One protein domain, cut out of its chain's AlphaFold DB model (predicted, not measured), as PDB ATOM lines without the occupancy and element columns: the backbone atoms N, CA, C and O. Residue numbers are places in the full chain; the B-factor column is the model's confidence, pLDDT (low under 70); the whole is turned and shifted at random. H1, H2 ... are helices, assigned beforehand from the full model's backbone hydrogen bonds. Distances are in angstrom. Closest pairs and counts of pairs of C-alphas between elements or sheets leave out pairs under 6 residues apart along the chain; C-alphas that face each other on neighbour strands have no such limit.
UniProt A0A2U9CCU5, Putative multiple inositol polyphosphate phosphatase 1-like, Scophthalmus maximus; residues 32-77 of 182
ATOM      1  N   PRO A  32      47.940  27.947   0.834       96.62
ATOM      2  CA  PRO A  32      49.114  28.702   1.271       96.62
ATOM      3  C   PRO A  32      50.417  27.949   0.941       96.62
ATOM      4  O   PRO A  32      50.396  26.754   0.640       96.62
ATOM      5  N   THR A  33      51.553  28.652   0.905       96.38
ATOM      6  CA  THR A  33      52.855  27.986   0.683       96.38
ATOM      7  C   THR A  33      53.319  27.277   1.951       96.38
ATOM      8  O   THR A  33      52.883  27.651   3.034       96.38
ATOM      9  N   THR A  34      54.234  26.307   1.866       96.56
ATOM     10  CA  THR A  34      54.794  25.644   3.063       96.56
ATOM     11  C   THR A  34      55.321  26.646   4.090       96.56
ATOM     12  O   THR A  34      55.134  26.451   5.288       96.56
ATOM     13  N   LYS A  35      55.945  27.740   3.631       96.75
ATOM     14  CA  LYS A  35      56.398  28.826   4.507       96.75
ATOM     15  C   LYS A  35      55.219  29.440   5.273       96.75
ATOM     16  O   LYS A  35      55.242  29.451   6.498       96.75
ATOM     17  N   ASP A  36      54.186  29.874   4.553       97.25
ATOM     18  CA  ASP A  36      52.995  30.486   5.157       97.25
ATOM     19  C   ASP A  36      52.283  29.501   6.099       97.25
ATOM     20  O   ASP A  36      51.815  29.883   7.164       97.25
ATOM     21  N   ILE A  37      52.225  28.213   5.739       97.56
ATOM     22  CA  ILE A  37      51.609  27.164   6.564       97.56
ATOM     23  C   ILE A  37      52.341  27.034   7.900       97.56
ATOM     24  O   ILE A  37      51.681  26.980   8.935       97.56
ATOM     25  N   LYS A  38      53.679  27.038   7.903       97.44
ATOM     26  CA  LYS A  38      54.475  27.001   9.141       97.44
ATOM     27  C   LYS A  38      54.215  28.218  10.018       97.44
ATOM     28  O   LYS A  38      54.000  28.069  11.217       97.44
ATOM     29  N   GLU A  39      54.193  29.407   9.423       97.31
ATOM     30  CA  GLU A  39      53.899  30.653  10.140       97.31
ATOM     31  C   GLU A  39      52.482  30.628  10.740       97.31
ATOM     32  O   GLU A  39      52.288  30.955  11.911       97.31
ATOM     33  N   MET A  40      51.496  30.148   9.981       96.25
ATOM     34  CA  MET A  40      50.124  29.968  10.455       96.25
ATOM     35  C   MET A  40      50.023  28.932  11.582       96.25
ATOM     36  O   MET A  40      49.307  29.169  12.551       96.25
ATOM     37  N   GLN A  41      50.733  27.803  11.488       95.75
ATOM     38  CA  GLN A  41      50.764  26.777  12.537       95.75
ATOM     39  C   GLN A  41      51.375  27.326  13.829       95.75
ATOM     40  O   GLN A  41      50.838  27.108  14.912       95.75
ATOM     41  N   GLN A  42      52.472  28.079  13.724       95.75
ATOM     42  CA  GLN A  42      53.099  28.733  14.871       95.75
ATOM     43  C   GLN A  42      52.158  29.748  15.518       95.75
ATOM     44  O   GLN A  42      51.988  29.731  16.737       95.75
ATOM     45  N   LEU A  43      51.517  30.606  14.720       94.31
ATOM     46  CA  LEU A  43      50.539  31.569  15.221       94.31
ATOM     47  C   LEU A  43      49.378  30.859  15.924       94.31
ATOM     48  O   LEU A  43      49.046  31.209  17.052       94.31
ATOM     49  N   HIS A  44      48.803  29.837  15.290       94.50
ATOM     50  CA  HIS A  44      47.718  29.046  15.857       94.50
ATOM     51  C   HIS A  44      48.090  28.454  17.218       94.50
ATOM     52  O   HIS A  44      47.378  28.665  18.196       94.50
ATOM     53  N   ASN A  45      49.238  27.780  17.300       94.31
ATOM     54  CA  ASN A  45      49.706  27.160  18.537       94.31
ATOM     55  C   ASN A  45      49.950  28.210  19.631       94.31
ATOM     56  O   ASN A  45      49.566  28.006  20.781       94.31
ATOM     57  N   ASN A  46      50.520  29.366  19.278       94.12
ATOM     58  CA  ASN A  46      50.694  30.469  20.221       94.12
ATOM     59  C   ASN A  46      49.351  30.998  20.746       94.12
ATOM     60  O   ASN A  46      49.222  31.241  21.943       94.12
ATOM     61  N   VAL A  47      48.341  31.147  19.888       93.31
ATOM     62  CA  VAL A  47      47.003  31.589  20.307       93.31
ATOM     63  C   VAL A  47      46.334  30.553  21.214       93.31
ATOM     64  O   VAL A  47      45.732  30.923  22.222       93.31
ATOM     65  N   LEU A  48      46.468  29.261  20.906       92.44
ATOM     66  CA  LEU A  48      45.907  28.195  21.735       92.44
ATOM     67  C   LEU A  48      46.514  28.164  23.144       92.44
ATOM     68  O   LEU A  48      45.772  28.019  24.114       92.44
ATOM     69  N   HIS A  49      47.835  28.322  23.261       92.19
ATOM     70  CA  HIS A  49      48.541  28.132  24.531       92.19
ATOM     71  C   HIS A  49      48.744  29.411  25.348       92.19
ATOM     72  O   HIS A  49      48.730  29.343  26.574       92.19
ATOM     73  N   ASN A  50      48.922  30.564  24.697       92.62
ATOM     74  CA  ASN A  50      49.428  31.769  25.362       92.62
ATOM     75  C   ASN A  50      48.439  32.942  25.371       92.62
ATOM     76  O   ASN A  50      48.597  33.855  26.177       92.62
ATOM     77  N   ALA A  51      47.437  32.967  24.485       90.38
ATOM     78  CA  ALA A  51      46.512  34.098  24.422       90.38
ATOM     79  C   ALA A  51      45.477  34.043  25.557       90.38
ATOM     80  O   ALA A  51      44.841  33.012  25.784       90.38
ATOM     81  N   LEU A  52      45.268  35.174  26.230       90.00
ATOM     82  CA  LEU A  52      44.247  35.375  27.260       90.00
ATOM     83  C   LEU A  52      43.268  36.442  26.775       90.00
ATOM     84  O   LEU A  52      43.690  37.404  26.138       90.00
ATOM     85  N   GLY A  53      41.985  36.260  27.072       88.94
ATOM     86  CA  GLY A  53      40.940  37.180  26.639       88.94
ATOM     87  C   GLY A  53      39.591  36.497  26.423       88.94
ATOM     88  O   GLY A  53      39.499  35.269  26.311       88.94
ATOM     89  N   GLU A  54      38.540  37.308  26.384       89.75
ATOM     90  CA  GLU A  54      37.145  36.885  26.193       89.75
ATOM     91  C   GLU A  54      36.598  37.305  24.821       89.75
ATOM     92  O   GLU A  54      35.414  37.144  24.521       89.75
ATOM     93  N   GLU A  55      37.457  37.843  23.959       94.06
ATOM     94  CA  GLU A  55      37.077  38.307  22.641       94.06
ATOM     95  C   GLU A  55      36.538  37.150  21.805       94.06
ATOM     96  O   GLU A  55      37.106  36.056  21.731       94.06
ATOM     97  N   ARG A  56      35.439  37.419  21.102       92.81
ATOM     98  CA  ARG A  56      34.743  36.409  20.307       92.81
ATOM     99  C   ARG A  56      35.645  35.734  19.269       92.81
ATOM    100  O   ARG A  56      35.586  34.519  19.124       92.81
ATOM    101  N   TRP A  57      36.506  36.493  18.589       91.81
ATOM    102  CA  TRP A  57      37.437  35.937  17.600       91.81
ATOM    103  C   TRP A  57      38.451  34.975  18.242       91.81
ATOM    104  O   TRP A  57      38.829  33.982  17.627       91.81
ATOM    105  N   LEU A  58      38.866  35.231  19.488       93.56
ATOM    106  CA  LEU A  58      39.800  34.376  20.217       93.56
ATOM    107  C   LEU A  58      39.123  33.064  20.622       93.56
ATOM    108  O   LEU A  58      39.704  31.990  20.460       93.56
ATOM    109  N   GLN A  59      37.877  33.145  21.094       92.81
ATOM    110  CA  GLN A  59      37.057  31.971  21.392       92.81
ATOM    111  C   GLN A  59      36.808  31.126  20.137       92.81
ATOM    112  O   GLN A  59      36.941  29.903  20.186       92.81
ATOM    113  N   GLU A  60      36.513  31.757  18.998       92.25
ATOM    114  CA  GLU A  60      36.350  31.068  17.713       92.25
ATOM    115  C   GLU A  60      37.638  30.342  17.294       92.25
ATOM    116  O   GLU A  60      37.574  29.165  16.936       92.25
ATOM    117  N   ILE A  61      38.811  30.978  17.417       91.38
ATOM    118  CA  ILE A  61      40.091  30.314  17.120       91.38
ATOM    119  C   ILE A  61      40.330  29.117  18.049       91.38
ATOM    120  O   ILE A  61      40.757  28.066  17.587       91.38
ATOM    121  N   LYS A  62      40.035  29.253  19.347       91.19
ATOM    122  CA  LYS A  62      40.288  28.199  20.342       91.19
ATOM    123  C   LYS A  62      39.327  27.013  20.275       91.19
ATOM    124  O   LYS A  62      39.707  25.918  20.675       91.19
ATOM    125  N   THR A  63      38.089  27.228  19.834       90.62
ATOM    126  CA  THR A  63      37.020  26.215  19.945       90.62
ATOM    127  C   THR A  63      36.500  25.699  18.609       90.62
ATOM    128  O   THR A  63      36.013  24.574  18.551       90.62
ATOM    129  N   GLN A  64      36.578  26.496  17.543       91.75
ATOM    130  CA  GLN A  64      35.929  26.190  16.262       91.75
ATOM    131  C   GLN A  64      36.921  26.108  15.107       91.75
ATOM    132  O   GLN A  64      36.732  25.321  14.177       91.75
ATOM    133  N   TRP A  65      37.974  26.924  15.134       92.31
ATOM    134  CA  TRP A  65      38.962  26.917  14.071       92.31
ATOM    135  C   TRP A  65      39.972  25.792  14.282       92.31
ATOM    136  O   TRP A  65      40.607  25.682  15.322       92.31
ATOM    137  N   THR A  66      40.127  24.945  13.269       91.44
ATOM    138  CA  THR A  66      41.161  23.907  13.240       91.44
ATOM    139  C   THR A  66      42.206  24.285  12.199       91.44
ATOM    140  O   THR A  66      41.870  24.773  11.118       91.44
ATOM    141  N   MET A  67      43.482  24.040  12.494       93.00
ATOM    142  CA  MET A  67      44.558  24.250  11.530       93.00
ATOM    143  C   MET A  67      44.590  23.113  10.495       93.00
ATOM    144  O   MET A  67      45.324  22.141  10.638       93.00
ATOM    145  N   TRP A  68      43.773  23.233   9.444       93.94
ATOM    146  CA  TRP A  68      43.596  22.205   8.402       93.94
ATOM    147  C   TRP A  68      44.762  22.081   7.414       93.94
ATOM    148  O   TRP A  68      44.818  21.118   6.650       93.94
ATOM    149  N   TYR A  69      45.646  23.079   7.356       96.00
ATOM    150  CA  TYR A  69      46.690  23.128   6.339       96.00
ATOM    151  C   TYR A  69      47.918  22.320   6.750       96.00
ATOM    152  O   TYR A  69      48.512  22.542   7.809       96.00
ATOM    153  N   THR A  70      48.329  21.434   5.850       95.88
ATOM    154  CA  THR A  70      49.519  20.595   5.976       95.88
ATOM    155  C   THR A  70      50.560  20.997   4.935       95.88
ATOM    156  O   THR A  70      50.232  21.489   3.854       95.88
ATOM    157  N   GLU A  71      51.842  20.825   5.258       94.50
ATOM    158  CA  GLU A  71      52.944  21.323   4.426       94.50
ATOM    159  C   GLU A  71      52.958  20.746   3.003       94.50
ATOM    160  O   GLU A  71      53.420  21.421   2.085       94.50
ATOM    161  N   ASP A  72      52.416  19.544   2.792       94.94
ATOM    162  CA  ASP A  72      52.309  18.896   1.479       94.94
ATOM    163  C   ASP A  72      51.338  19.609   0.519       94.94
ATOM    164  O   ASP A  72      51.425  19.423  -0.703       94.94
ATOM    165  N   MET A  73      50.459  20.469   1.048       95.88
ATOM    166  CA  MET A  73      49.551  21.303   0.260       95.88
ATOM    167  C   MET A  73      50.269  22.446  -0.482       95.88
ATOM    168  O   MET A  73      49.651  23.053  -1.355       95.88
ATOM    169  N   ASP A  74      51.544  22.717  -0.171       96.06
ATOM    170  CA  ASP A  74      52.444  23.770  -0.688       96.06
ATOM    171  C   ASP A  74      52.022  24.473  -1.992       96.06
ATOM    172  O   ASP A  74      52.459  24.143  -3.100       96.06
ATOM    173  N   GLY A  75      51.162  25.488  -1.890       94.75
ATOM    174  CA  GLY A  75      50.787  26.296  -3.048       94.75
ATOM    175  C   GLY A  75      50.032  25.551  -4.156       94.75
ATOM    176  O   GLY A  75      49.862  26.128  -5.239       94.75
ATOM    177  N   ARG A  76      49.570  24.318  -3.907       95.81
ATOM    178  CA  ARG A  76      48.815  23.503  -4.865       95.81
ATOM    179  C   ARG A  76      47.486  24.170  -5.200       95.81
ATOM    180  O   ARG A  76      46.857  24.829  -4.369       95.81
ATOM    181  N   LEU A  77      47.056  24.001  -6.446       96.00
ATOM    182  CA  LEU A  77      45.791  24.546  -6.935       96.00
ATOM    183  C   LEU A  77      44.616  23.849  -6.230       96.00
ATOM    184  O   LEU A  77      44.540  22.622  -6.247       96.00
TER     185      LEU A  77
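Overview. This is residues 32 to 77 of the 182 residues of the protein "Putative multiple inositol polyphosphate phosphatase 1-like" of Scophthalmus maximus (UniProt A0A2U9CCU5). One long helix, H1, makes most of the length of a narrow rod; a short helix, H2, is set crosswise near its far end, and a stretch without a named element, residues 64 to 77, runs back along H1 toward its start. The chain trace is thus a long, narrow loop that goes out along H1, turns through H2 and returns. The printed part has 46 residues with two named helices, H1 then H2, and no named strand; the class is all helix. The whole is loose, with a radius of gyration of the C-alphas of 12.0 A, and the C-alphas span 36 by 17 by 10 A.

Along the chain. H1, the longest helix, holds residues 34 to 50 and measures 23.7 A from its first C-alpha, at (54.794, 25.644, 3.063), to its last, at (49.428, 31.769, 25.362). H2 holds residues 56 to 63, 10.5 A from first to last C-alpha, and ends with C-alpha 63 at (37.020, 26.215, 19.945).

Arrangement. H1 touches H2 with residues 44 to 48 alone. The closest C-alphas of the two are those of Leu 48 and Lys 62, 5.8 A apart. Their lines are about perpendicular, at 81 degrees, and their centres are 14.5 A apart. In H1 and H2 every O i to N i+4 pair is within hydrogen-bond range.

Size, cuts and confidence. The two C-alphas farthest apart are those of Glu 54 and Leu 77, at 36.4 A, while those of Pro 32 and Leu 77, the first and last printed, are 9.8 A apart. The link from H1 to H2, with 5 residues between them, is tight. The C-alphas of residues 64 to 77 lie 5 to 20 A from the mean of all C-alphas. The printed part has no cut. Its mean pLDDT is 94.0, and no printed residue is under 70.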